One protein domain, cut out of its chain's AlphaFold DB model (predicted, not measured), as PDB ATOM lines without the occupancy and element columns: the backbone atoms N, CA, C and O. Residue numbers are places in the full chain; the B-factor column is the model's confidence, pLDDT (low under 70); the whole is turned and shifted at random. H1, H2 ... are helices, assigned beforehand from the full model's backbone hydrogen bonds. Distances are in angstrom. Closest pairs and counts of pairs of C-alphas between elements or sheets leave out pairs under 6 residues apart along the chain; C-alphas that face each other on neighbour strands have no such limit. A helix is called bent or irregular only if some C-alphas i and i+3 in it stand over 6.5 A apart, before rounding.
ATOM      1  N   PHE A   6      79.463 114.674  73.918       93.62
ATOM      2  CA  PHE A   6      79.349 114.238  75.318       93.62
ATOM      3  C   PHE A   6      80.359 114.902  76.272       93.62
ATOM      4  O   PHE A   6      80.725 114.308  77.287       93.62
ATOM      5  N   LEU A   7      80.844 116.105  75.936       92.25
ATOM      6  CA  LEU A   7      81.834 116.856  76.720       92.25
ATOM      7  C   LEU A   7      83.117 116.051  77.000       92.25
ATOM      8  O   LEU A   7      83.760 116.222  78.033       92.25
ATOM      9  N   GLY A   8      83.473 115.146  76.084       92.44
ATOM     10  CA  GLY A   8      84.670 114.311  76.174       92.44
ATOM     11  C   GLY A   8      84.532 113.048  77.030       92.44
ATOM     12  O   GLY A   8      85.449 112.231  77.058       92.44
ATOM     13  N   ILE A   9      83.387 112.817  77.689       93.31
ATOM     14  CA  ILE A   9      83.181 111.623  78.535       93.31
ATOM     15  C   ILE A   9      83.328 110.323  77.729       93.31
ATOM     16  O   ILE A   9      83.798 109.312  78.252       93.31
ATOM     17  N   LEU A  10      82.931 110.342  76.453       95.81
ATOM     18  CA  LEU A  10      82.987 109.173  75.573       95.81
ATOM     19  C   LEU A  10      84.214 109.136  74.655       95.81
ATOM     20  O   LEU A  10      84.364 108.154  73.930       95.81
ATOM     21  N   ASP A  11      85.131 110.108  74.739       95.19
ATOM     22  CA  ASP A  11      86.391 110.119  73.974       95.19
ATOM     23  C   ASP A  11      87.148 108.771  73.978       95.19
ATOM     24  O   ASP A  11      87.695 108.408  72.937       95.19
ATOM     25  N   PRO A  12      87.161 107.968  75.069       96.31
ATOM     26  CA  PRO A  12      87.879 106.690  75.085       96.31
ATOM     27  C   PRO A  12      87.381 105.648  74.073       96.31
ATOM     28  O   PRO A  12      88.091 104.676  73.815       96.31
ATOM     29  N   ILE A  13      86.169 105.817  73.538       97.06
ATOM     30  CA  ILE A  13      85.567 104.900  72.563       97.06
ATOM     31  C   ILE A  13      85.340 105.535  71.188       97.06
ATOM     32  O   ILE A  13      84.892 104.836  70.275       97.06
ATOM     33  N   ILE A  14      85.638 106.830  71.029       96.69
ATOM     34  CA  ILE A  14      85.477 107.524  69.749       96.69
ATOM     35  C   ILE A  14      86.516 107.018  68.746       96.69
ATOM     36  O   ILE A  14      87.692 106.853  69.069       96.69
ATOM     37  N   VAL A  15      86.061 106.775  67.518       95.38
ATOM     38  CA  VAL A  15      86.909 106.487  66.357       95.38
ATOM     39  C   VAL A  15      86.688 107.586  65.326       95.38
ATOM     40  O   VAL A  15      85.551 107.923  65.014       95.38
ATOM     41  N   GLU A  16      87.775 108.158  64.830       94.31
ATOM     42  CA  GLU A  16      87.761 109.191  63.803       94.31
ATOM     43  C   GLU A  16      87.355 108.619  62.446       94.31
ATOM     44  O   GLU A  16      87.624 107.458  62.120       94.31
ATOM     45  N   ASP A  17      86.738 109.467  61.631       88.88
ATOM     46  CA  ASP A  17      86.391 109.119  60.262       88.88
ATOM     47  C   ASP A  17      87.650 109.105  59.376       88.88
ATOM     48  O   ASP A  17      88.537 109.945  59.537       88.88
ATOM     49  N   PRO A  18      87.769 108.181  58.408       89.19
ATOM     50  CA  PRO A  18      86.744 107.244  57.952       89.19
ATOM     51  C   PRO A  18      86.666 105.955  58.784       89.19
ATOM     52  O   PRO A  18      87.660 105.243  58.951       89.19
ATOM     53  N   ALA A  19      85.452 105.604  59.218       90.81
ATOM     54  CA  ALA A  19      85.156 104.369  59.939       90.81
ATOM     55  C   ALA A  19      84.492 103.307  59.037       90.81
ATOM     56  O   ALA A  19      83.289 103.078  59.104       90.81
ATOM     57  N   GLU A  20      85.286 102.647  58.186       90.88
ATOM     58  CA  GLU A  20      84.805 101.666  57.188       90.88
ATOM     59  C   GLU A  20      84.132 100.424  57.810       90.88
ATOM     60  O   GLU A  20      83.241  99.820  57.213       90.88
ATOM     61  N   PHE A  21      84.546 100.046  59.019       95.50
ATOM     62  CA  PHE A  21      84.020  98.919  59.778       95.50
ATOM     63  C   PHE A  21      83.489  99.376  61.136       95.50
ATOM     64  O   PHE A  21      84.115 100.169  61.846       95.50
ATOM     65  N   LEU A  22      82.344  98.811  61.528       94.62
ATOM     66  CA  LEU A  22      81.710  99.062  62.819       94.62
ATOM     67  C   LEU A  22      82.054  97.955  63.821       94.62
ATOM     68  O   LEU A  22      81.988  96.761  63.509       94.62
ATOM     69  N   PHE A  23      82.363  98.357  65.054       96.12
ATOM     70  CA  PHE A  23      82.705  97.462  66.160       96.12
ATOM     71  C   PHE A  23      81.821  97.752  67.374       96.12
ATOM     72  O   PHE A  23      81.376  98.878  67.571       96.12
ATOM     73  N   GLY A  24      81.556  96.736  68.202       94.44
ATOM     74  CA  GLY A  24      80.632  96.867  69.339       94.44
ATOM     75  C   GLY A  24      81.124  97.794  70.457       94.44
ATOM     76  O   GLY A  24      80.314  98.301  71.225       94.44
ATOM     77  N   GLY A  25      82.438  98.019  70.539       95.81
ATOM     78  CA  GLY A  25      83.068  98.885  71.538       95.81
ATOM     79  C   GLY A  25      83.441 100.273  71.027       95.81
ATOM     80  O   GLY A  25      83.888 101.090  71.822       95.81
ATOM     81  N   ALA A  26      83.285 100.533  69.726       97.25
ATOM     82  CA  ALA A  26      83.737 101.752  69.070       97.25
ATOM     83  C   ALA A  26      82.552 102.586  68.578       97.25
ATOM     84  O   ALA A  26      81.575 102.045  68.054       97.25
ATOM     85  N   LEU A  27      82.664 103.905  68.705       97.38
ATOM     86  CA  LEU A  27      81.661 104.855  68.245       97.38
ATOM     87  C   LEU A  27      82.297 105.822  67.234       97.38
ATOM     88  O   LEU A  27      83.082 106.677  67.641       97.38
ATOM     89  N   PRO A  28      81.990 105.703  65.930       96.50
ATOM     90  CA  PRO A  28      82.463 106.661  64.933       96.50
ATOM     91  C   PRO A  28      82.075 108.099  65.287       96.50
ATOM     92  O   PRO A  28      80.961 108.332  65.774       96.50
ATOM     93  N   ARG A  29      82.981 109.054  65.046       95.38
ATOM     94  CA  ARG A  29      82.809 110.466  65.413       95.38
ATOM     95  C   ARG A  29      81.535 111.050  64.824       95.38
ATOM     96  O   ARG A  29      80.756 111.644  65.567       95.38
ATOM     97  N   GLU A  30      81.273 110.821  63.541       94.31
ATOM     98  CA  GLU A  30      80.043 111.292  62.903       94.31
ATOM     99  C   GLU A  30      78.773 110.808  63.631       94.31
ATOM    100  O   GLU A  30      77.850 111.591  63.879       94.31
ATOM    101  N   HIS A  31      78.719 109.535  64.034       96.31
ATOM    102  CA  HIS A  31      77.580 109.005  64.787       96.31
ATOM    103  C   HIS A  31      77.513 109.581  66.204       96.31
ATOM    104  O   HIS A  31      76.422 109.886  66.683       96.31
ATOM    105  N   ALA A  32      78.656 109.772  66.867       96.94
ATOM    106  CA  ALA A  32      78.716 110.396  68.186       96.94
ATOM    107  C   ALA A  32      78.166 111.827  68.165       96.94
ATOM    108  O   ALA A  32      77.349 112.171  69.015       96.94
ATOM    109  N   ASP A  33      78.553 112.630  67.174       95.94
ATOM    110  CA  ASP A  33      78.097 114.012  67.015       95.94
ATOM    111  C   ASP A  33      76.588 114.086  66.759       95.94
ATOM    112  O   ASP A  33      75.889 114.926  67.336       95.94
ATOM    113  N   ARG A  34      76.058 113.181  65.928       96.56
ATOM    114  CA  ARG A  34      74.619 113.090  65.640       96.56
ATOM    115  C   ARG A  34      73.817 112.660  66.867       96.56
ATOM    116  O   ARG A  34      72.823 113.306  67.191       96.56
ATOM    117  N   ILE A  35      74.268 111.629  67.584       97.38
ATOM    118  CA  ILE A  35      73.627 111.172  68.828       97.38
ATOM    119  C   ILE A  35      73.691 112.273  69.888       97.38
ATOM    120  O   ILE A  35      72.694 112.537  70.556       97.38
ATOM    121  N   TRP A  36      74.831 112.953  70.023       95.88
ATOM    122  CA  TRP A  36      74.993 114.050  70.972       95.88
ATOM    123  C   TRP A  36      74.065 115.224  70.660       95.88
ATOM    124  O   TRP A  36      73.387 115.742  71.550       95.88
ATOM    125  N   THR A  37      73.979 115.601  69.384       94.94
ATOM    126  CA  THR A  37      73.050 116.634  68.914       94.94
ATOM    127  C   THR A  37      71.609 116.238  69.211       94.94
ATOM    128  O   THR A  37      70.861 117.041  69.752       94.94
ATOM    129  N   TRP A  38      71.219 114.995  68.924       95.81
ATOM    130  CA  TRP A  38      69.879 114.497  69.224       95.81
ATOM    131  C   TRP A  38      69.567 114.525  70.729       95.81
ATOM    132  O   TRP A  38      68.528 115.038  71.141       95.81
ATOM    133  N   MET A  39      70.483 114.051  71.578       95.00
ATOM    134  CA  MET A  39      70.280 114.049  73.031       95.00
ATOM    135  C   MET A  39      70.123 115.464  73.596       95.00
ATOM    136  O   MET A  39      69.243 115.707  74.419       95.00
ATOM    137  N   THR A  40      70.962 116.399  73.152       93.25
ATOM    138  CA  THR A  40      70.960 117.775  73.668       93.25
ATOM    139  C   THR A  40      69.887 118.652  73.048       93.25
ATOM    140  O   THR A  40      69.424 119.561  73.715       93.25
ATOM    141  N   ARG A  41      69.456 118.402  71.810       92.62
ATOM    142  CA  ARG A  41      68.426 119.210  71.139       92.62
ATOM    143  C   ARG A  41      67.022 118.648  71.328       92.62
ATOM    144  O   ARG A  41      66.094 119.409  71.577       92.62
ATOM    145  N   ASP A  42      66.856 117.340  71.152       93.00
ATOM    146  CA  ASP A  42      65.537 116.716  71.011       93.00
ATOM    147  C   ASP A  42      65.069 116.024  72.301       93.00
ATOM    148  O   ASP A  42      63.870 115.987  72.564       93.00
ATOM    149  N   VAL A  43      65.988 115.491  73.117       93.50
ATOM    150  CA  VAL A  43      65.638 114.746  74.346       93.50
ATOM    151  C   VAL A  43      65.684 115.621  75.599       93.50
ATOM    152  O   VAL A  43      64.810 115.528  76.464       93.50
ATOM    153  N   ALA A  44      66.719 116.449  75.736       91.25
ATOM    154  CA  ALA A  44      66.941 117.247  76.938       91.25
ATOM    155  C   ALA A  44      67.484 118.664  76.646       91.25
ATOM    156  O   ALA A  44      68.540 119.027  77.177       91.25
ATOM    157  N   PRO A  45      66.768 119.479  75.842       91.44
ATOM    158  CA  PRO A  45      67.178 120.847  75.486       91.44
ATOM    159  C   PRO A  45      67.339 121.800  76.669       91.44
ATOM    160  O   PRO A  45      68.060 122.787  76.583       91.44
ATOM    161  N   ASP A  46      66.683 121.504  77.783       91.94
ATOM    162  CA  ASP A  46      66.715 122.264  79.029       91.94
ATOM    163  C   ASP A  46      67.821 121.815  79.999       91.94
ATOM    164  O   ASP A  46      68.078 122.511  80.978       91.94
ATOM    165  N   MET A  47      68.475 120.670  79.762       90.00
ATOM    166  CA  MET A  47      69.445 120.107  80.713       90.00
ATOM    167  C   MET A  47      70.902 120.446  80.395       90.00
ATOM    168  O   MET A  47      71.723 120.479  81.307       90.00
ATOM    169  N   VAL A  48      71.253 120.657  79.124       88.12
ATOM    170  CA  VAL A  48      72.648 120.870  78.703       88.12
ATOM    171  C   VAL A  48      72.772 122.203  77.983       88.12
ATOM    172  O   VAL A  48      72.213 122.397  76.909       88.12
ATOM    173  N   THR A  49      73.560 123.111  78.554       87.88
ATOM    174  CA  THR A  49      73.913 124.386  77.921       87.88
ATOM    175  C   THR A  49      75.309 124.259  77.322       87.88
ATOM    176  O   THR A  49      76.274 124.084  78.056       87.88
ATOM    177  N   LEU A  50      75.446 124.310  75.995       83.25
ATOM    178  CA  LEU A  50      76.736 124.055  75.330       83.25
ATOM    179  C   LEU A  50      77.646 125.288  75.227       83.25
ATOM    180  O   LEU A  50      78.855 125.139  75.066       83.25
ATOM    181  N   GLU A  51      77.084 126.495  75.297       84.12
ATOM    182  CA  GLU A  51      77.805 127.745  75.047       84.12
ATOM    183  C   GLU A  51      77.459 128.823  76.083       84.12
ATOM    184  O   GLU A  51      76.386 128.814  76.688       84.12
ATOM    185  N   GLY A  52      78.368 129.785  76.261       84.75
ATOM    186  CA  GLY A  52      78.197 130.918  77.172       84.75
ATOM    187  C   GLY A  52      78.803 130.705  78.569       84.75
ATOM    188  O   GLY A  52      79.389 129.663  78.851       84.75
ATOM    189  N   PRO A  53      78.688 131.704  79.462       83.19
ATOM    190  CA  PRO A  53      79.319 131.680  80.788       83.19
ATOM    191  C   PRO A  53      78.764 130.594  81.723       83.19
ATOM    192  O   PRO A  53      79.431 130.226  82.683       83.19
ATOM    193  N   ASN A  54      77.573 130.066  81.423       84.50
ATOM    194  CA  ASN A  54      76.919 128.984  82.162       84.50
ATOM    195  C   ASN A  54      76.981 127.648  81.400       84.50
ATOM    196  O   ASN A  54      76.110 126.796  81.585       84.50
ATOM    197  N   ALA A  55      77.953 127.485  80.495       87.81
ATOM    198  CA  ALA A  55      78.126 126.239  79.763       87.81
ATOM    199  C   ALA A  55      78.315 125.065  80.737       87.81
ATOM    200  O   ALA A  55      79.084 125.139  81.696       87.81
ATOM    201  N   THR A  56      77.591 123.982  80.484       88.44
ATOM    202  CA  THR A  56      77.660 122.744  81.249       88.44
ATOM    203  C   THR A  56      79.026 122.103  81.034       88.44
ATOM    204  O   THR A  56      79.395 121.781  79.905       88.44
ATOM    205  N   ASP A  57      79.768 121.897  82.120       89.94
ATOM    206  CA  ASP A  57      81.017 121.143  82.088       89.94
ATOM    207  C   ASP A  57      80.780 119.629  82.242       89.94
ATOM    208  O   ASP A  57      79.665 119.156  82.488       89.94
ATOM    209  N   ALA A  58      81.847 118.843  82.078       87.31
ATOM    210  CA  ALA A  58      81.764 117.387  82.147       87.31
ATOM    211  C   ALA A  58      81.296 116.876  83.524       87.31
ATOM    212  O   ALA A  58      80.597 115.868  83.584       87.31
ATOM    213  N   ALA A  59      81.639 117.559  84.621       88.75
ATOM    214  CA  ALA A  59      81.266 117.134  85.970       88.75
ATOM    215  C   ALA A  59      79.776 117.387  86.248       88.75
ATOM    216  O   ALA A  59      79.080 116.513  86.766       88.75
ATOM    217  N   ALA A  60      79.270 118.555  85.847       91.12
ATOM    218  CA  ALA A  60      77.854 118.889  85.903       91.12
ATOM    219  C   ALA A  60      77.031 117.943  85.020       91.12
ATOM    220  O   ALA A  60      75.991 117.437  85.446       91.12
ATOM    221  N   PHE A  61      77.514 117.644  83.812       90.88
ATOM    222  CA  PHE A  61      76.873 116.678  82.926       90.88
ATOM    223  C   PHE A  61      76.849 115.260  83.519       90.88
ATOM    224  O   PHE A  61      75.815 114.593  83.461       90.88
ATOM    225  N   ASP A  62      77.935 114.820  84.163       90.19
ATOM    226  CA  ASP A  62      77.991 113.528  84.859       90.19
ATOM    227  C   ASP A  62      76.948 113.428  85.984       90.19
ATOM    228  O   ASP A  62      76.247 112.419  86.103       90.19
ATOM    229  N   ALA A  63      76.785 114.503  86.760       91.81
ATOM    230  CA  ALA A  63      75.805 114.576  87.842       91.81
ATOM    231  C   ALA A  63      74.352 114.486  87.336       91.81
ATOM    232  O   ALA A  63      73.494 113.904  88.003       91.81
ATOM    233  N   MET A  64      74.073 115.009  86.139       93.62
ATOM    234  CA  MET A  64      72.747 114.967  85.509       93.62
ATOM    235  C   MET A  64      72.457 113.658  84.757       93.62
ATOM    236  O   MET A  64      71.324 113.438  84.315       93.62
ATOM    237  N   MET A  65      73.446 112.767  84.631       92.56
ATOM    238  CA  MET A  65      73.351 111.542  83.835       92.56
ATOM    239  C   MET A  65      72.128 110.669  84.167       92.56
ATOM    240  O   MET A  65      71.467 110.222  83.228       92.56
ATOM    241  N   PRO A  66      71.755 110.420  85.443       93.75
ATOM    242  CA  PRO A  66      70.586 109.595  85.745       93.75
ATOM    243  C   PRO A  66      69.286 110.165  85.163       93.75
ATOM    244  O   PRO A  66      68.507 109.423  84.572       93.75
ATOM    245  N   ALA A  67      69.076 111.480  85.278       95.00
ATOM    246  CA  ALA A  67      67.885 112.147  84.761       95.00
ATOM    247  C   ALA A  67      67.856 112.150  83.224       95.00
ATOM    248  O   ALA A  67      66.821 111.847  82.629       95.00
ATOM    249  N   LEU A  68      69.002 112.401  82.581       94.12
ATOM    250  CA  LEU A  68      69.131 112.325  81.125       94.12
ATOM    251  C   LEU A  68      68.811 110.917  80.606       94.12
ATOM    252  O   LEU A  68      68.040 110.761  79.661       94.12
ATOM    253  N   MET A  69      69.354 109.882  81.251       95.25
ATOM    254  CA  MET A  69      69.124 108.487  80.865       95.25
ATOM    255  C   MET A  69      67.669 108.044  81.061       95.25
ATOM    256  O   MET A  69      67.205 107.173  80.324       95.25
ATOM    257  N   THR A  70      66.943 108.625  82.019       96.06
ATOM    258  CA  THR A  70      65.493 108.419  82.155       96.06
ATOM    259  C   THR A  70      64.750 109.010  80.959       96.06
ATOM    260  O   THR A  70      64.025 108.280  80.296       96.06
ATOM    261  N   ARG A  71      65.016 110.269  80.588       95.75
ATOM    262  CA  ARG A  71      64.357 110.903  79.431       95.75
ATOM    263  C   ARG A  71      64.634 110.179  78.116       95.75
ATOM    264  O   ARG A  71      63.727 109.976  77.318       95.75
ATOM    265  N   VAL A  72      65.878 109.746  77.903       95.69
ATOM    266  CA  VAL A  72      66.237 108.927  76.734       95.69
ATOM    267  C   VAL A  72      65.418 107.639  76.704       95.69
ATOM    268  O   VAL A  72      64.919 107.259  75.650       95.69
ATOM    269  N   ARG A  73      65.269 106.964  77.848       95.19
ATOM    270  CA  ARG A  73      64.470 105.738  77.942       95.19
ATOM    271  C   ARG A  73      63.013 105.995  77.579       95.19
ATOM    272  O   ARG A  73      62.476 105.233  76.788       95.19
ATOM    273  N   ASP A  74      62.417 107.065  78.095       94.25
ATOM    274  CA  ASP A  74      61.020 107.408  77.818       94.25
ATOM    275  C   ASP A  74      60.793 107.644  76.317       94.25
ATOM    276  O   ASP A  74      59.860 107.093  75.733       94.25
ATOM    277  N   VAL A  75      61.700 108.378  75.658       93.56
ATOM    278  CA  VAL A  75      61.660 108.582  74.198       93.56
ATOM    279  C   VAL A  75      61.787 107.255  73.443       93.56
ATOM    280  O   VAL A  75      61.059 107.021  72.476       93.56
ATOM    281  N   LEU A  76      62.688 106.370  73.881       93.75
ATOM    282  CA  LEU A  76      62.879 105.064  73.251       93.75
ATOM    283  C   LEU A  76      61.662 104.151  73.413       93.75
ATOM    284  O   LEU A  76      61.297 103.495  72.442       93.75
ATOM    285  N   GLU A  77      61.023 104.110  74.582       93.25
ATOM    286  CA  GLU A  77      59.813 103.304  74.787       93.25
ATOM    287  C   GLU A  77      58.655 103.801  73.912       93.25
ATOM    288  O   GLU A  77      58.083 103.008  73.171       93.25
ATOM    289  N   ILE A  78      58.401 105.116  73.867       90.38
ATOM    290  CA  ILE A  78      57.367 105.698  72.988       90.38
ATOM    291  C   ILE A  78      57.602 105.311  71.520       90.38
ATOM    292  O   ILE A  78      56.671 104.973  70.792       90.38
ATOM    293  N   SER A  79      58.861 105.329  71.075       89.44
ATOM    294  CA  SER A  79      59.216 105.019  69.686       89.44
ATOM    295  C   SER A  79      59.047 103.545  69.293       89.44
ATOM    296  O   SER A  79      59.008 103.241  68.101       89.44
ATOM    297  N   LYS A  80      58.961 102.623  70.264       88.19
ATOM    298  CA  LYS A  80      58.741 101.189  69.999       88.19
ATOM    299  C   LYS A  80      57.281 100.883  69.695       88.19
ATOM    300  O   LYS A  80      57.010 100.024  68.860       88.19
ATOM    301  N   ASP A  81      56.369 101.594  70.347       85.25
ATOM    302  CA  ASP A  81      54.933 101.317  70.281       85.25
ATOM    303  C   ASP A  81      54.257 101.939  69.046       85.25
ATOM    304  O   ASP A  81      53.118 101.607  68.718       85.25
ATOM    305  N   SER A  82      54.959 102.819  68.323       89.62
ATOM    306  CA  SER A  82      54.435 103.566  67.176       89.62
ATOM    307  C   SER A  82      55.415 103.554  66.001       89.62
ATOM    308  O   SER A  82      56.558 104.001  66.107       89.62
ATOM    309  N   PHE A  83      54.953 103.072  64.840       88.81
ATOM    310  CA  PHE A  83      55.758 103.027  63.614       88.81
ATOM    311  C   PHE A  83      56.230 104.422  63.176       88.81
ATOM    312  O   PHE A  83      57.394 104.599  62.813       88.81
ATOM    313  N   GLU A  84      55.345 105.421  63.242       92.19
ATOM    314  CA  GLU A  84      55.675 106.803  62.880       92.19
ATOM    315  C   GLU A  84      56.684 107.416  63.856       92.19
ATOM    316  O   GLU A  84      57.632 108.077  63.428       92.19
ATOM    317  N   ASP A  85      56.563 107.137  65.158       90.12
ATOM    318  CA  ASP A  85      57.528 107.621  66.151       90.12
ATOM    319  C   ASP A  85      58.892 106.943  66.002       90.12
ATOM    320  O   ASP A  85      59.925 107.615  66.048       90.12
ATOM    321  N   GLY A  86      58.911 105.639  65.720       90.75
ATOM    322  CA  GLY A  86      60.130 104.904  65.394       90.75
ATOM    323  C   GLY A  86      60.804 105.398  64.110       90.75
ATOM    324  O   GLY A  86      62.036 105.446  64.035       90.75
ATOM    325  N   ARG A  87      60.030 105.789  63.090       93.06
ATOM    326  CA  ARG A  87      60.554 106.406  61.862       93.06
ATOM    327  C   ARG A  87      61.102 107.806  62.138       93.06
ATOM    328  O   ARG A  87      62.198 108.133  61.686       93.06
ATOM    329  N   ARG A  88      60.373 108.620  62.904       92.69
ATOM    330  CA  ARG A  88      60.787 109.970  63.302       92.69
ATOM    331  C   ARG A  88      62.094 109.951  64.090       92.69
ATOM    332  O   ARG A  88      62.979 110.742  63.780       92.69
ATOM    333  N   LEU A  89      62.250 109.024  65.035       93.62
ATOM    334  CA  LEU A  89      63.477 108.868  65.818       93.62
ATOM    335  C   LEU A  89      64.702 108.601  64.928       93.62
ATOM    336  O   LEU A  89      65.732 109.259  65.071       93.62
ATOM    337  N   ARG A  90      64.582 107.680  63.964       94.69
ATOM    338  CA  ARG A  90      65.656 107.393  62.995       94.69
ATOM    339  C   ARG A  90      66.019 108.620  62.168       94.69
ATOM    340  O   ARG A  90      67.199 108.901  61.982       94.69
ATOM    341  N   LEU A  91      65.019 109.377  61.709       93.25
ATOM    342  CA  LEU A  91      65.243 110.623  60.972       93.25
ATOM    343  C   LEU A  91      65.958 111.675  61.832       93.25
ATOM    344  O   LEU A  91      66.895 112.310  61.355       93.25
ATOM    345  N   GLN A  92      65.566 111.829  63.100       93.00
ATOM    346  CA  GLN A  92      66.204 112.769  64.029       93.00
ATOM    347  C   GLN A  92      67.674 112.425  64.304       93.00
ATOM    348  O   GLN A  92      68.503 113.329  64.387       93.00
ATOM    349  N   LEU A  93      68.000 111.133  64.394       93.94
ATOM    350  CA  LEU A  93      69.367 110.631  64.574       93.94
ATOM    351  C   LEU A  93      70.214 110.685  63.292       93.94
ATOM    352  O   LEU A  93      71.410 110.412  63.339       93.94
ATOM    353  N   GLY A  94      69.629 111.048  62.149       91.69
ATOM    354  CA  GLY A  94      70.340 111.137  60.873       91.69
ATOM    355  C   GLY A  94      70.427 109.818  60.100       91.69
ATOM    356  O   GLY A  94      71.296 109.682  59.242       91.69
ATOM    357  N   GLY A  95      69.542 108.858  60.378       93.75
ATOM    358  CA  GLY A  95      69.388 107.616  59.616       93.75
ATOM    359  C   GLY A  95      69.581 106.340  60.436       93.75
ATOM    360  O   GLY A  95      69.954 106.371  61.612       93.75
ATOM    361  N   ASP A  96      69.331 105.202  59.784       93.19
ATOM    362  CA  ASP A  96      69.363 103.874  60.410       93.19
ATOM    363  C   ASP A  96      70.744 103.507  60.963       93.19
ATOM    364  O   ASP A  96      70.841 103.017  62.084       93.19
ATOM    365  N   GLU A  97      71.824 103.829  60.249       92.31
ATOM    366  CA  GLU A  97      73.191 103.515  60.693       92.31
ATOM    367  C   GLU A  97      73.528 104.173  62.040       92.31
ATOM    368  O   GLU A  97      74.092 103.542  62.935       92.31
ATOM    369  N   THR A  98      73.127 105.436  62.227       95.31
ATOM    370  CA  THR A  98      73.346 106.141  63.501       95.31
ATOM    371  C   THR A  98      72.434 105.586  64.596       95.31
ATOM    372  O   THR A  98      72.871 105.417  65.736       95.31
ATOM    373  N   TYR A  99      71.189 105.238  64.255       95.12
ATOM    374  CA  TYR A  99      70.264 104.583  65.180       95.12
ATOM    375  C   TYR A  99      70.813 103.242  65.693       95.12
ATOM    376  O   TYR A  99      70.774 102.981  66.894       95.12
ATOM    377  N   GLU A 100      71.426 102.428  64.832       94.44
ATOM    378  CA  GLU A 100      72.079 101.177  65.236       94.44
ATOM    379  C   GLU A 100      73.280 101.382  66.172       94.44
ATOM    380  O   GLU A 100      73.653 100.465  66.908       94.44
ATOM    381  N   ARG A 101      73.904 102.567  66.159       95.94
ATOM    382  CA  ARG A 101      75.006 102.911  67.074       95.94
ATOM    383  C   ARG A 101      74.536 103.488  68.404       95.94
ATOM    384  O   ARG A 101      75.309 103.476  69.364       95.94
ATOM    385  N   LEU A 102      73.283 103.928  68.509       96.44
ATOM    386  CA  LEU A 102      72.735 104.486  69.743       96.44
ATOM    387  C   LEU A 102      72.928 103.562  70.966       96.44
ATOM    388  O   LEU A 102      73.397 104.054  71.995       96.44
ATOM    389  N   PRO A 103      72.690 102.234  70.895       95.12
ATOM    390  CA  PRO A 103      72.932 101.341  72.028       95.12
ATOM    391  C   PRO A 103      74.380 101.348  72.539       95.12
ATOM    392  O   PRO A 103      74.588 101.212  73.746       95.12
ATOM    393  N   VAL A 104      75.372 101.541  71.659       96.75
ATOM    394  CA  VAL A 104      76.794 101.624  72.041       96.75
ATOM    395  C   VAL A 104      77.032 102.877  72.879       96.75
ATOM    396  O   VAL A 104      77.565 102.775  73.983       96.75
ATOM    397  N   ALA A 105      76.558 104.038  72.412       97.25
ATOM    398  CA  ALA A 105      76.664 105.297  73.150       97.25
ATOM    399  C   ALA A 105      75.958 105.215  74.516       97.25
ATOM    400  O   ALA A 105      76.540 105.555  75.545       97.25
ATOM    401  N   LEU A 106      74.734 104.678  74.560       96.38
ATOM    402  CA  LEU A 106      73.973 104.539  75.807       96.38
ATOM    403  C   LEU A 106      74.594 103.533  76.781       96.38
ATOM    404  O   LEU A 106      74.508 103.712  77.998       96.38
ATOM    405  N   ASN A 107      75.208 102.456  76.286       95.31
ATOM    406  CA  ASN A 107      75.956 101.539  77.140       95.31
ATOM    407  C   ASN A 107      77.224 102.205  77.692       95.31
ATOM    408  O   ASN A 107      77.499 102.102  78.885       95.31
ATOM    409  N   ALA A 108      77.934 102.969  76.863       96.50
ATOM    410  CA  ALA A 108      79.118 103.710  77.276       96.50
ATOM    411  C   ALA A 108      78.807 104.763  78.349       96.50
ATOM    412  O   ALA A 108      79.512 104.828  79.351       96.50
ATOM    413  N   LEU A 109      77.705 105.511  78.222       95.56
ATOM    414  CA  LEU A 109      77.257 106.462  79.250       95.56
ATOM    415  C   LEU A 109      76.916 105.771  80.582       95.56
ATOM    416  O   LEU A 109      77.259 106.266  81.661       95.56
ATOM    417  N   ARG A 110      76.295 104.585  80.533       93.88
ATOM    418  CA  ARG A 110      76.049 103.771  81.738       93.88
ATOM    419  C   ARG A 110      77.348 103.285  82.380       93.88
ATOM    420  O   ARG A 110      77.431 103.222  83.603       93.88
ATOM    421  N   GLN A 111      78.358 102.978  81.571       92.50
ATOM    422  CA  GLN A 111      79.641 102.423  82.008       92.50
ATOM    423  C   GLN A 111      80.776 103.453  82.098       92.50
ATOM    424  O   GLN A 111      81.926 103.072  82.302       92.50
ATOM    425  N   ARG A 112      80.485 104.754  81.996       92.88
ATOM    426  CA  ARG A 112      81.486 105.832  81.886       92.88
ATOM    427  C   ARG A 112      82.578 105.796  82.963       92.88
ATOM    428  O   ARG A 112      83.756 105.935  82.656       92.88
ATOM    429  N   ALA A 113      82.215 105.475  84.208       91.31
ATOM    430  CA  ALA A 113      83.171 105.341  85.311       91.31
ATOM    431  C   ALA A 113      84.158 104.167  85.135       91.31
ATOM    432  O   ALA A 113      85.253 104.178  85.698       91.31
ATOM    433  N   LEU A 114      83.783 103.135  84.374       93.75
ATOM    434  CA  LEU A 114      84.643 101.996  84.058       93.75
ATOM    435  C   LEU A 114      85.570 102.276  82.870       93.75
ATOM    436  O   LEU A 114      86.646 101.683  82.817       93.75
ATOM    437  N   LEU A 115      85.215 103.194  81.963       95.19
ATOM    438  CA  LEU A 115      86.074 103.570  80.832       95.19
ATOM    439  C   LEU A 115      87.402 104.165  81.317       95.19
ATOM    440  O   LEU A 115      88.466 103.781  80.834       95.19
ATOM    441  N   GLU A 116      87.368 105.028  82.335       92.06
ATOM    442  CA  GLU A 116      88.596 105.584  82.917       92.06
ATOM    443  C   GLU A 116      89.440 104.528  83.642       92.06
ATOM    444  O   GLU A 116      90.670 104.523  83.531       92.06
ATOM    445  N   LYS A 117      88.800 103.560  84.310       94.25
ATOM    446  CA  LYS A 117      89.508 102.407  84.890       94.25
ATOM    447  C   LYS A 117      90.161 101.548  83.806       94.25
ATOM    448  O   LYS A 117      91.306 101.136  83.974       94.25
ATOM    449  N   ALA A 118      89.481 101.328  82.684       96.50
ATOM    450  CA  ALA A 118      90.022 100.604  81.539       96.50
ATOM    451  C   ALA A 118      91.217 101.336  80.906       96.50
ATOM    452  O   ALA A 118      92.245 100.721  80.620       96.50
ATOM    453  N   ARG A 119      91.158 102.667  80.781       96.31
ATOM    454  CA  ARG A 119      92.313 103.469  80.345       96.31
ATOM    455  C   ARG A 119      93.492 103.351  81.304       96.31
ATOM    456  O   ARG A 119      94.632 103.199  80.862       96.31
ATOM    457  N   ALA A 120      93.235 103.425  82.609       95.50
ATOM    458  CA  ALA A 120      94.268 103.255  83.626       95.50
ATOM    459  C   ALA A 120      94.909 101.862  83.548       95.50
ATOM    460  O   ALA A 120      96.134 101.758  83.588       95.50
ATOM    461  N   PHE A 121      94.102 100.817  83.346       95.75
ATOM    462  CA  PHE A 121      94.590  99.465  83.093       95.75
ATOM    463  C   PHE A 121      95.477  99.406  81.843       95.75
ATOM    464  O   PHE A 121      96.614  98.948  81.930       95.75
ATOM    465  N   GLY A 122      95.023  99.953  80.710       95.94
ATOM    466  CA  GLY A 122      95.815 100.019  79.479       95.94
ATOM    467  C   GLY A 122      97.170 100.706  79.676       95.94
ATOM    468  O   GLY A 122      98.193 100.165  79.258       95.94
ATOM    469  N   ARG A 123      97.216 101.831  80.405       95.88
ATOM    470  CA  ARG A 123      98.484 102.493  80.770       95.88
ATOM    471  C   ARG A 123      99.376 101.612  81.645       95.88
ATOM    472  O   ARG A 123     100.575 101.537  81.388       95.88
ATOM    473  N   ALA A 124      98.804 100.938  82.642       94.69
ATOM    474  CA  ALA A 124      99.545 100.045  83.531       94.69
ATOM    475  C   ALA A 124     100.204  98.889  82.760       94.69
ATOM    476  O   ALA A 124     101.359  98.563  83.030       94.69
ATOM    477  N   THR A 125      99.543  98.345  81.727       93.44
ATOM    478  CA  THR A 125     100.114  97.256  80.906       93.44
ATOM    479  C   THR A 125     101.438  97.617  80.221       93.44
ATOM    480  O   THR A 125     102.243  96.731  79.923       93.44
ATOM    481  N   ASN A 126     101.707  98.908  80.004       92.50
ATOM    482  CA  ASN A 126     102.961  99.365  79.406       92.50
ATOM    483  C   ASN A 126     104.149  99.187  80.361       92.50
ATOM    484  O   ASN A 126     105.241  98.843  79.907       92.50
ATOM    485  N   ALA A 127     103.924  99.387  81.663       90.00
ATOM    486  CA  ALA A 127     104.938  99.264  82.709       90.00
ATOM    487  C   ALA A 127     105.054  97.835  83.263       90.00
ATOM    488  O   ALA A 127     106.114  97.451  83.753       90.00
ATOM    489  N   THR A 128     103.989  97.034  83.174       88.50
ATOM    490  CA  THR A 128     103.984  95.666  83.697       88.50
ATOM    491  C   THR A 128     104.956  94.755  82.936       88.50
ATOM    492  O   THR A 128     104.911  94.623  81.704       88.50
ATOM    493  N   THR A 129     105.825  94.093  83.702       88.50
ATOM    494  CA  THR A 129     106.702  92.995  83.262       88.50
ATOM    495  C   THR A 129     106.208  91.627  83.740       88.50
ATOM    496  O   THR A 129     106.595  90.616  83.165       88.50
ATOM    497  N   ASP A 130     105.330  91.593  84.749       91.62
ATOM    498  CA  ASP A 130     104.708  90.372  85.262       91.62
ATOM    499  C   ASP A 130     103.547  89.920  84.364       91.62
ATOM    500  O   ASP A 130     102.443  90.474  84.369       91.62
ATOM    501  N   GLU A 131     103.815  88.883  83.578       89.44
ATOM    502  CA  GLU A 131     102.851  88.300  82.655       89.44
ATOM    503  C   GLU A 131     101.695  87.584  83.372       89.44
ATOM    504  O   GLU A 131     100.559  87.624  82.897       89.44
ATOM    505  N   ASN A 132     101.941  86.980  84.539       92.38
ATOM    506  CA  ASN A 132     100.900  86.293  85.303       92.38
ATOM    507  C   ASN A 132      99.925  87.301  85.918       92.38
ATOM    508  O   ASN A 132      98.715  87.072  85.905       92.38
ATOM    509  N   ALA A 133     100.429  88.447  86.389       92.62
ATOM    510  CA  ALA A 133      99.584  89.545  86.850       92.62
ATOM    511  C   ALA A 133      98.704  90.100  85.718       92.62
ATOM    512  O   ALA A 133      97.514  90.348  85.924       92.62
ATOM    513  N   LEU A 134      99.257  90.247  84.505       94.69
ATOM    514  CA  LEU A 134      98.483  90.666  83.335       94.69
ATOM    515  C   LEU A 134      97.387  89.650  82.986       94.69
ATOM    516  O   LEU A 134      96.244  90.043  82.757       94.69
ATOM    517  N   MET A 135      97.709  88.353  82.985       95.12
ATOM    518  CA  MET A 135      96.725  87.298  82.733       95.12
ATOM    519  C   MET A 135      95.610  87.291  83.784       95.12
ATOM    520  O   MET A 135      94.436  87.263  83.419       95.12
ATOM    521  N   GLY A 136      95.959  87.381  85.071       95.06
ATOM    522  CA  GLY A 136      94.983  87.438  86.158       95.06
ATOM    523  C   GLY A 136      94.058  88.654  86.048       95.06
ATOM    524  O   GLY A 136      92.847  88.530  86.220       95.06
ATOM    525  N   ALA A 137      94.600  89.818  85.677       93.94
ATOM    526  CA  ALA A 137      93.801  91.020  85.448       93.94
ATOM    527  C   ALA A 137      92.846  90.881  84.249       93.94
ATOM    528  O   ALA A 137      91.693  91.300  84.334       93.94
ATOM    529  N   LEU A 138      93.294  90.260  83.149       95.06
ATOM    530  CA  LEU A 138      92.445  89.980  81.985       95.06
ATOM    531  C   LEU A 138      91.325  88.981  82.314       95.06
ATOM    532  O   LEU A 138      90.200  89.155  81.854       95.06
ATOM    533  N   GLN A 139      91.606  87.966  83.133       93.94
ATOM    534  CA  GLN A 139      90.608  86.989  83.581       93.94
ATOM    535  C   GLN A 139      89.583  87.572  84.566       93.94
ATOM    536  O   GLN A 139      88.476  87.051  84.663       93.94
ATOM    537  N   ALA A 140      89.923  88.658  85.268       91.50
ATOM    538  CA  ALA A 140      89.015  89.360  86.177       91.50
ATOM    539  C   ALA A 140      88.011  90.290  85.462       91.50
ATOM    540  O   ALA A 140      87.123  90.854  86.102       91.50
ATOM    541  N   MET A 141      88.151  90.482  84.146       91.06
ATOM    542  CA  MET A 141      87.221  91.281  83.347       91.06
ATOM    543  C   MET A 141      85.868  90.573  83.159       91.06
ATOM    544  O   MET A 141      85.786  89.351  83.307       91.06
ATOM    545  N   PRO A 142      84.785  91.299  82.813       89.25
ATOM    546  CA  PRO A 142      83.462  90.703  82.630       89.25
ATOM    547  C   PRO A 142      83.360  89.936  81.299       89.25
ATOM    548  O   PRO A 142      82.612  90.318  80.407       89.25
ATOM    549  N   LEU A 143      84.091  88.823  81.165       87.56
ATOM    550  CA  LEU A 143      84.202  88.037  79.925       87.56
ATOM    551  C   LEU A 143      82.856  87.495  79.408       87.56
ATOM    552  O   LEU A 143      82.739  87.164  78.233       87.56
ATOM    553  N   GLN A 144      81.833  87.406  80.261       88.88
ATOM    554  CA  GLN A 144      80.485  86.971  79.867       88.88
ATOM    555  C   GLN A 144      79.619  88.119  79.320       88.88
ATOM    556  O   GLN A 144      78.713  87.877  78.527       88.88
ATOM    557  N   ASP A 145      79.908  89.370  79.693       93.00
ATOM    558  CA  ASP A 145      79.233  90.551  79.147       93.00
ATOM    559  C   ASP A 145      80.065  91.119  77.994       93.00
ATOM    560  O   ASP A 145      80.905  92.005  78.158       93.00
ATOM    561  N   GLN A 146      79.824  90.583  76.799       93.44
ATOM    562  CA  GLN A 146      80.553  90.960  75.589       93.44
ATOM    563  C   GLN A 146      80.375  92.445  75.228       93.44
ATOM    564  O   GLN A 146      81.294  93.050  74.676       93.44
ATOM    565  N   ALA A 147      79.234  93.057  75.569       93.31
ATOM    566  CA  ALA A 147      78.976  94.468  75.292       93.31
ATOM    567  C   ALA A 147      79.777  95.383  76.229       93.31
ATOM    568  O   ALA A 147      80.367  96.363  75.772       93.31
ATOM    569  N   ALA A 148      79.841  95.054  77.524       93.88
ATOM    570  CA  ALA A 148      80.722  95.746  78.462       93.88
ATOM    571  C   ALA A 148      82.193  95.547  78.088       93.88
ATOM    572  O   ALA A 148      82.955  96.506  77.982       93.88
ATOM    573  N   MET A 149      82.580  94.300  77.828       96.12
ATOM    574  CA  MET A 149      83.943  93.936  77.469       96.12
ATOM    575  C   MET A 149      84.428  94.690  76.227       96.12
ATOM    576  O   MET A 149      85.568  95.148  76.204       96.12
ATOM    577  N   ALA A 150      83.569  94.889  75.223       97.56
ATOM    578  CA  ALA A 150      83.909  95.662  74.033       97.56
ATOM    579  C   ALA A 150      84.269  97.119  74.351       97.56
ATOM    580  O   ALA A 150      85.287  97.611  73.867       97.56
ATOM    581  N   LEU A 151      83.488  97.794  75.200       97.75
ATOM    582  CA  LEU A 151      83.763  99.172  75.614       97.75
ATOM    583  C   LEU A 151      85.061  99.277  76.424       97.75
ATOM    584  O   LEU A 151      85.894 100.150  76.173       97.75
ATOM    585  N   LEU A 152      85.256  98.363  77.378       97.12
ATOM    586  CA  LEU A 152      86.459  98.337  78.209       97.12
ATOM    587  C   LEU A 152      87.706  98.030  77.377       97.12
ATOM    588  O   LEU A 152      88.742  98.666  77.573       97.12
ATOM    589  N   MET A 153      87.621  97.102  76.423       97.81
ATOM    590  CA  MET A 153      88.740  96.786  75.538       97.81
ATOM    591  C   MET A 153      89.056  97.922  74.576       97.81
ATOM    592  O   MET A 153      90.234  98.235  74.401       97.81
ATOM    593  N   GLN A 154      88.044  98.605  74.036       98.12
ATOM    594  CA  GLN A 154      88.266  99.792  73.214       98.12
ATOM    595  C   GLN A 154      89.038 100.870  73.990       98.12
ATOM    596  O   GLN A 154      90.067 101.355  73.511       98.12
ATOM    597  N   ALA A 155      88.602 101.180  75.214       97.94
ATOM    598  CA  ALA A 155      89.264 102.156  76.076       97.94
ATOM    599  C   ALA A 155      90.676 101.706  76.512       97.94
ATOM    600  O   ALA A 155      91.600 102.520  76.587       97.94
ATOM    601  N   THR A 156      90.862 100.408  76.771       97.94
ATOM    602  CA  THR A 156      92.149  99.811  77.162       97.94
ATOM    603  C   THR A 156      93.169  99.902  76.030       97.94
ATOM    604  O   THR A 156      94.256 100.449  76.225       97.94
ATOM    605  N   VAL A 157      92.833  99.397  74.838       98.06
ATOM    606  CA  VAL A 157      93.747  99.333  73.683       98.06
ATOM    607  C   VAL A 157      94.231 100.723  73.275       98.06
ATOM    608  O   VAL A 157      95.403 100.882  72.922       98.06
ATOM    609  N   GLY A 158      93.383 101.747  73.419       96.44
ATOM    610  CA  GLY A 158      93.748 103.140  73.156       96.44
ATOM    611  C   GLY A 158      94.866 103.688  74.046       96.44
ATOM    612  O   GLY A 158      95.418 104.742  73.749       96.44
ATOM    613  N   GLN A 159      95.223 102.996  75.130       97.12
ATOM    614  CA  GLN A 159      96.307 103.380  76.041       97.12
ATOM    615  C   GLN A 159      97.499 102.407  76.014       97.12
ATOM    616  O   GLN A 159      98.507 102.644  76.682       97.12
ATOM    617  N   VAL A 160      97.405 101.315  75.253       96.31
ATOM    618  CA  VAL A 160      98.423 100.256  75.195       96.31
ATOM    619  C   VAL A 160      99.433 100.585  74.104       96.31
ATOM    620  O   VAL A 160      99.077 100.639  72.930       96.31
ATOM    621  N   ALA A 161     100.707 100.750  74.455       93.56
ATOM    622  CA  ALA A 161     101.790 101.030  73.513       93.56
ATOM    623  C   ALA A 161     102.226  99.779  72.731       93.56
ATOM    624  O   ALA A 161     102.516  99.870  71.537       93.56
ATOM    625  N   ASN A 162     102.235  98.611  73.386       93.12
ATOM    626  CA  ASN A 162     102.629  97.336  72.785       93.12
ATOM    627  C   ASN A 162     101.467  96.315  72.807       93.12
ATOM    628  O   ASN A 162     101.352  95.547  73.767       93.12
ATOM    629  N   PRO A 163     100.615  96.281  71.764       95.94
ATOM    630  CA  PRO A 163      99.455  95.385  71.710       95.94
ATOM    631  C   PRO A 163      99.825  93.893  71.673       95.94
ATOM    632  O   PRO A 163      99.024  93.057  72.090       95.94
ATOM    633  N   ASN A 164     101.050  93.545  71.264       94.56
ATOM    634  CA  ASN A 164     101.522  92.158  71.231       94.56
ATOM    635  C   ASN A 164     101.514  91.510  72.623       94.56
ATOM    636  O   ASN A 164     101.208  90.329  72.744       94.56
ATOM    637  N   LYS A 165     101.807  92.283  73.683       93.44
ATOM    638  CA  LYS A 165     101.776  91.781  75.069       93.44
ATOM    639  C   LYS A 165     100.379  91.302  75.470       93.44
ATOM    640  O   LYS A 165     100.250  90.253  76.092       93.44
ATOM    641  N   LEU A 166      99.341  92.056  75.095       95.25
ATOM    642  CA  LEU A 166      97.954  91.679  75.376       95.25
ATOM    643  C   LEU A 166      97.568  90.406  74.628       95.25
ATOM    644  O   LEU A 166      97.018  89.487  75.230       95.25
ATOM    645  N   MET A 167      97.893  90.332  73.337       96.50
ATOM    646  CA  MET A 167      97.559  89.159  72.528       96.50
ATOM    647  C   MET A 167      98.313  87.907  72.972       96.50
ATOM    648  O   MET A 167      97.704  86.845  73.052       96.50
ATOM    649  N   ALA A 168      99.587  88.026  73.352       94.94
ATOM    650  CA  ALA A 168     100.348  86.920  73.929       94.94
ATOM    651  C   ALA A 168      99.680  86.367  75.200       94.94
ATOM    652  O   ALA A 168      99.455  85.160  75.306       94.94
ATOM    653  N   ALA A 169      99.292  87.249  76.128       96.00
ATOM    654  CA  ALA A 169      98.602  86.852  77.353       96.00
ATOM    655  C   ALA A 169      97.247  86.186  77.053       96.00
ATOM    656  O   ALA A 169      96.932  85.142  77.621       96.00
ATOM    657  N   VAL A 170      96.467  86.734  76.117       96.50
ATOM    658  CA  VAL A 170      95.174  86.162  75.710       96.50
ATOM    659  C   VAL A 170      95.320  84.793  75.059       96.50
ATOM    660  O   VAL A 170      94.555  83.894  75.390       96.50
ATOM    661  N   VAL A 171      96.310  84.590  74.190       96.75
ATOM    662  CA  VAL A 171      96.579  83.277  73.584       96.75
ATOM    663  C   VAL A 171      96.921  82.240  74.654       96.75
ATOM    664  O   VAL A 171      96.421  81.116  74.602       96.75
ATOM    665  N   ARG A 172      97.709  82.621  75.669       96.62
ATOM    666  CA  ARG A 172      98.002  81.744  76.811       96.62
ATOM    667  C   ARG A 172      96.756  81.416  77.629       96.62
ATOM    668  O   ARG A 172      96.585  80.260  78.001       96.62
ATOM    669  N   ILE A 173      95.880  82.392  77.878       97.06
ATOM    670  CA  ILE A 173      94.597  82.160  78.568       97.06
ATOM    671  C   ILE A 173      93.690  81.238  77.739       97.06
ATOM    672  O   ILE A 173      93.066  80.334  78.287       97.06
ATOM    673  N   ALA A 174      93.626  81.450  76.423       96.94
ATOM    674  CA  ALA A 174      92.796  80.674  75.505       96.94
ATOM    675  C   ALA A 174      93.305  79.236  75.291       96.94
ATOM    676  O   ALA A 174      92.554  78.382  74.817       96.94
ATOM    677  N   GLY A 175      94.574  78.967  75.612       96.81
ATOM    678  CA  GLY A 175      95.211  77.654  75.499       96.81
ATOM    679  C   GLY A 175      95.588  77.238  74.072       96.81
ATOM    680  O   GLY A 175      96.215  76.198  73.895       96.81
ATOM    681  N   ALA A 176      95.236  78.031  73.057       96.44
ATOM    682  CA  ALA A 176      95.639  77.819  71.669       96.44
ATOM    683  C   ALA A 176      95.634  79.144  70.879       96.44
ATOM    684  O   ALA A 176      94.764  79.989  71.115       96.44
ATOM    685  N   PRO A 177      96.547  79.323  69.907       96.19
ATOM    686  CA  PRO A 177      96.645  80.530  69.088       96.19
ATOM    687  C   PRO A 177      95.654  80.511  67.915       96.19
ATOM    688  O   PRO A 177      96.047  80.746  66.783       96.19
ATOM    689  N   SER A 178      94.373  80.210  68.140       96.19
ATOM    690  CA  SER A 178      93.363  80.171  67.068       96.19
ATOM    691  C   SER A 178      92.190  81.103  67.342       96.19
ATOM    692  O   SER A 178      91.796  81.305  68.494       96.19
ATOM    693  N   GLU A 179      91.587  81.643  66.279       96.44
ATOM    694  CA  GLU A 179      90.413  82.525  66.375       96.44
ATOM    695  C   GLU A 179      89.280  81.894  67.202       96.44
ATOM    696  O   GLU A 179      88.685  82.546  68.064       96.44
ATOM    697  N   ALA A 180      89.040  80.592  67.026       96.38
ATOM    698  CA  ALA A 180      88.036  79.852  67.783       96.38
ATOM    699  C   ALA A 180      88.375  79.735  69.279       96.38
ATOM    700  O   ALA A 180      87.477  79.788  70.121       96.38
ATOM    701  N   ALA A 181      89.649  79.566  69.641       97.38
ATOM    702  CA  ALA A 181      90.066  79.505  71.040       97.38
ATOM    703  C   ALA A 181      89.922  80.872  71.723       97.38
ATOM    704  O   ALA A 181      89.306  80.956  72.784       97.38
ATOM    705  N   VAL A 182      90.396  81.941  71.076       96.88
ATOM    706  CA  VAL A 182      90.276  83.324  71.574       96.88
ATOM    707  C   VAL A 182      88.809  83.722  71.753       96.88
ATOM    708  O   VAL A 182      88.438  84.292  72.781       96.88
ATOM    709  N   THR A 183      87.958  83.368  70.788       96.06
ATOM    710  CA  THR A 183      86.515  83.634  70.853       96.06
ATOM    711  C   THR A 183      85.853  82.872  71.998       96.06
ATOM    712  O   THR A 183      85.135  83.473  72.792       96.06
ATOM    713  N   ARG A 184      86.131  81.568  72.146       95.75
ATOM    714  CA  ARG A 184      85.584  80.760  73.255       95.75
ATOM    715  C   ARG A 184      86.047  81.242  74.627       95.75
ATOM    716  O   ARG A 184      85.294  81.125  75.585       95.75
ATOM    717  N   ALA A 185      87.252  81.798  74.717       95.88
ATOM    718  CA  ALA A 185      87.772  82.403  75.938       95.88
ATOM    719  C   ALA A 185      87.150  83.782  76.256       95.88
ATOM    720  O   ALA A 185      87.488  84.376  77.276       95.88
ATOM    721  N   GLY A 186      86.250  84.298  75.408       96.31
ATOM    722  CA  GLY A 186      85.543  85.563  75.624       96.31
ATOM    723  C   GLY A 186      86.321  86.813  75.201       96.31
ATOM    724  O   GLY A 186      85.873  87.923  75.483       96.31
ATOM    725  N   PHE A 187      87.457  86.661  74.508       97.19
ATOM    726  CA  PHE A 187      88.347  87.766  74.122       97.19
ATOM    727  C   PHE A 187      88.134  88.283  72.694       97.19
ATOM    728  O   PHE A 187      88.919  89.104  72.217       97.19
ATOM    729  N   ALA A 188      87.058  87.880  72.016       96.88
ATOM    730  CA  ALA A 188      86.700  88.465  70.723       96.88
ATOM    731  C   ALA A 188      86.626  90.013  70.740       96.88
ATOM    732  O   ALA A 188      87.153  90.630  69.811       96.88
ATOM    733  N   PRO A 189      86.105  90.675  71.798       97.75
ATOM    734  CA  PRO A 189      86.057  92.134  71.849       97.75
ATOM    735  C   PRO A 189      87.432  92.813  71.925       97.75
ATOM    736  O   PRO A 189      87.556  93.965  71.519       97.75
ATOM    737  N   LEU A 190      88.475  92.121  72.406       97.69
ATOM    738  CA  LEU A 190      89.845  92.642  72.346       97.69
ATOM    739  C   LEU A 190      90.337  92.710  70.899       97.69
ATOM    740  O   LEU A 190      90.927  93.712  70.504       97.69
ATOM    741  N   VAL A 191      90.092  91.663  70.108       97.81
ATOM    742  CA  VAL A 191      90.504  91.642  68.698       97.81
ATOM    743  C   VAL A 191      89.737  92.695  67.902       97.81
ATOM    744  O   VAL A 191      90.350  93.454  67.153       97.81
ATOM    745  N   ASP A 192      88.429  92.826  68.139       98.12
ATOM    746  CA  ASP A 192      87.615  93.898  67.558       98.12
ATOM    747  C   ASP A 192      88.159  95.291  67.938       98.12
ATOM    748  O   ASP A 192      88.270  96.156  67.071       98.12
ATOM    749  N   ALA A 193      88.576  95.507  69.192       98.44
ATOM    750  CA  ALA A 193      89.197  96.763  69.619       98.44
ATOM    751  C   ALA A 193      90.551  97.022  68.930       98.44
ATOM    752  O   ALA A 193      90.823  98.141  68.496       98.44
ATOM    753  N   LEU A 194      91.406  96.004  68.772       98.50
ATOM    754  CA  LEU A 194      92.672  96.137  68.038       98.50
ATOM    755  C   LEU A 194      92.437  96.560  66.582       98.50
ATOM    756  O   LEU A 194      93.128  97.451  66.087       98.50
ATOM    757  N   LEU A 195      91.443  95.963  65.921       98.19
ATOM    758  CA  LEU A 195      91.059  96.309  64.551       98.19
ATOM    759  C   LEU A 195      90.439  97.711  64.466       98.19
ATOM    760  O   LEU A 195      90.780  98.465  63.556       98.19
ATOM    761  N   ALA A 196      89.607  98.105  65.433       98.25
ATOM    762  CA  ALA A 196      89.052  99.457  65.511       98.25
ATOM    763  C   ALA A 196      90.150 100.522  65.674       98.25
ATOM    764  O   ALA A 196      90.138 101.548  64.998       98.25
ATOM    765  N   HIS A 197      91.146 100.269  66.528       98.19
ATOM    766  CA  HIS A 197      92.298 101.163  66.686       98.19
ATOM    767  C   HIS A 197      93.208 101.179  65.456       98.19
ATOM    768  O   HIS A 197      93.806 102.215  65.162       98.19
ATOM    769  N   ALA A 198      93.305 100.064  64.722       97.75
ATOM    770  CA  ALA A 198      94.039 100.005  63.460       97.75
ATOM    771  C   ALA A 198      93.337 100.853  62.390       97.75
ATOM    772  O   ALA A 198      93.992 101.641  61.711       97.75
ATOM    773  N   GLN A 199      92.006 100.764  62.305       96.62
ATOM    774  CA  GLN A 199      91.183 101.620  61.453       96.62
ATOM    775  C   GLN A 199      91.349 103.098  61.794       96.62
ATOM    776  O   GLN A 199      91.515 103.914  60.894       96.62
ATOM    777  N   ASN A 200      91.377 103.444  63.083       95.69
ATOM    778  CA  ASN A 200      91.509 104.833  63.523       95.69
ATOM    779  C   ASN A 200      92.795 105.513  63.007       95.69
ATOM    780  O   ASN A 200      92.867 106.734  62.912       95.69
ATOM    781  N   GLN A 201      93.815 104.735  62.619       95.62
ATOM    782  CA  GLN A 201      95.031 105.293  62.022       95.62
ATOM    783  C   GLN A 201      94.783 105.902  60.633       95.62
ATOM    784  O   GLN A 201      95.528 106.789  60.229       95.62
ATOM    785  N   LEU A 202      93.726 105.496  59.915       93.75
ATOM    786  CA  LEU A 202      93.388 106.018  58.582       93.75
ATOM    787  C   LEU A 202      93.169 107.536  58.573       93.75
ATOM    788  O   LEU A 202      93.547 108.198  57.601       93.75
ATOM    789  N   PHE A 203      92.619 108.092  59.655       91.31
ATOM    790  CA  PHE A 203      92.433 109.534  59.813       91.31
ATOM    791  C   PHE A 203      93.771 110.282  59.713       91.31
ATOM    792  O   PHE A 203      93.912 111.246  58.959       91.31
ATOM    793  N   HIS A 204      94.805 109.765  60.377       90.69
ATOM    794  CA  HIS A 204      96.138 110.367  60.415       90.69
ATOM    795  C   HIS A 204      96.960 110.158  59.135       90.69
ATOM    796  O   HIS A 204      97.947 110.857  58.923       90.69
ATOM    797  N   LEU A 205      96.554 109.236  58.256       89.50
ATOM    798  CA  LEU A 205      97.220 108.993  56.969       89.50
ATOM    799  C   LEU A 205      96.718 109.909  55.839       89.50
ATOM    800  O   LEU A 205      97.253 109.871  54.728       89.50
ATOM    801  N   SER A 206      95.696 110.723  56.112       72.94
ATOM    802  CA  SER A 206      94.983 111.530  55.117       72.94
ATOM    803  C   SER A 206      95.609 112.891  54.727       72.94
ATOM    804  O   SER A 206      95.286 113.356  53.633       72.94
ATOM    805  N   PRO A 207      96.510 113.557  55.489       65.56
ATOM    806  CA  PRO A 207      97.067 114.841  55.045       65.56
ATOM    807  C   PRO A 207      97.973 114.686  53.811       65.56
ATOM    808  O   PRO A 207      98.898 113.873  53.825       65.56
TER     809      PRO A 207
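AT A GLANCE: This is residues 6 to 207 of the 382 residues of an uncharacterized protein of Devosia sp. DBB001 (UniProt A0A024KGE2). Picture two lobes of helices side by side: H1 to H4 make one, H5 to H10 the other, and the unnamed stretch from residue 6 to 28 runs past the middle. In the second lobe H7 lies between H5 and H10 and crosses both, while H6, H8 and H9 sit together at the far end; in the first lobe H1 crosses H2 and H4, and H3 turns the corner between H2 and H4. The printed part has 202 residues with ten named helices, H1 to H10 in order along the chain, and no named strand; the class is all helix. It is compact, with a radius of gyration of the C-alphas of 18.4 A and spans of 50 by 40 by 39 A.

IN THESE COORDINATES: Start at C-alpha 6, at (79.349, 114.238, 75.318), and read through residues 6 to 28, which hold no named element. Find C-alpha 29 at (82.809, 110.466, 65.413); from there H1 runs to residue 43, over 19.8 A. After residues 44 to 57 comes H2, residues 58 to 81, the longest helix, 33.5 A from first to last C-alpha. H2 is irregular, with C-alphas 63 and 66 7.5 A apart, and has a kink of 57 degrees near residue 65. H3 is residues 83 to 92. H4, residues 96 to 110, spans 22.4 A and is only just irregular, with C-alphas 100 and 103 6.8 A apart. H5 follows at residues 112 to 127, over 24.4 A; then read H6, 131 to 139, H7, 146 to 157, H8, 163 to 174, and H9, 179 to 184. H10 takes residues 188 to 204, over 26.0 A, and ends at C-alpha 204, at (96.138, 110.367, 60.415).

HOW THE PARTS SIT: Look first at H4 and H7, the hub helices, which touch three helices each. They only just touch each other, with 3 pairs of C-alphas within 8 A; the closest are those of Ala 108 and Leu 151, 6.7 A apart, and the tilt is 79 degrees, about perpendicular. Now go back to the first residues, where residues 14 to 15 pair with residues 27 to 28, parallel. H1 touches H4, about perpendicular at 78 degrees, with the C-alphas of His 31 and Thr 98 closest at 5.3 A. With residues 39 to 43 alone H1 touches H2, at 80 degrees, about perpendicular; Val 43 and Val 72 have the closest C-alphas, 6.3 A. H3 touches H2 only at the corner, where the C-alphas of Ser 79 and Gly 86 are closest at 4.4 A. It also touches H4 only at the corner, and only just, with 3 pairs of C-alphas within 8 A; the closest are those of Arg 90 and Asp 96, at 5.7 A. H7 touches H5 at a steep tilt of 47 degrees, the same way, with the C-alphas of Gly 122 and Thr 156 closest at 4.3 A. H7 touches H10 at a steep tilt of 45 degrees, the same way; the C-alphas of Ala 150 and Pro 189 are closest at 4.7 A. H8 touches H6, with Met 135 and Ala 169 closest at 5.7 A between C-alphas, and H9, with Ala 174 and Ala 181 closest at 5.4 A. Among the pairs apart are H1 and H10, and H2 and H5. Every O i to N i+4 pair is within hydrogen-bond range in H3, H6, H7, H8 and H9; in H1 it is 10 of 11, in H2 17 of 20, in H4 9 of 11, in H5 8 of 12 and in H10 9 of 13.

THE WHOLE: The C-alphas farthest apart are those of Pro 53 and Ala 176, at 57.0 A. The printed part has no cut. The link from H1 to H2, with 14 residues, is long; that from H6 to H7 is short, and the others are tight. The mean pLDDT of the printed part is 93.7, and residue 207 alone is under 70.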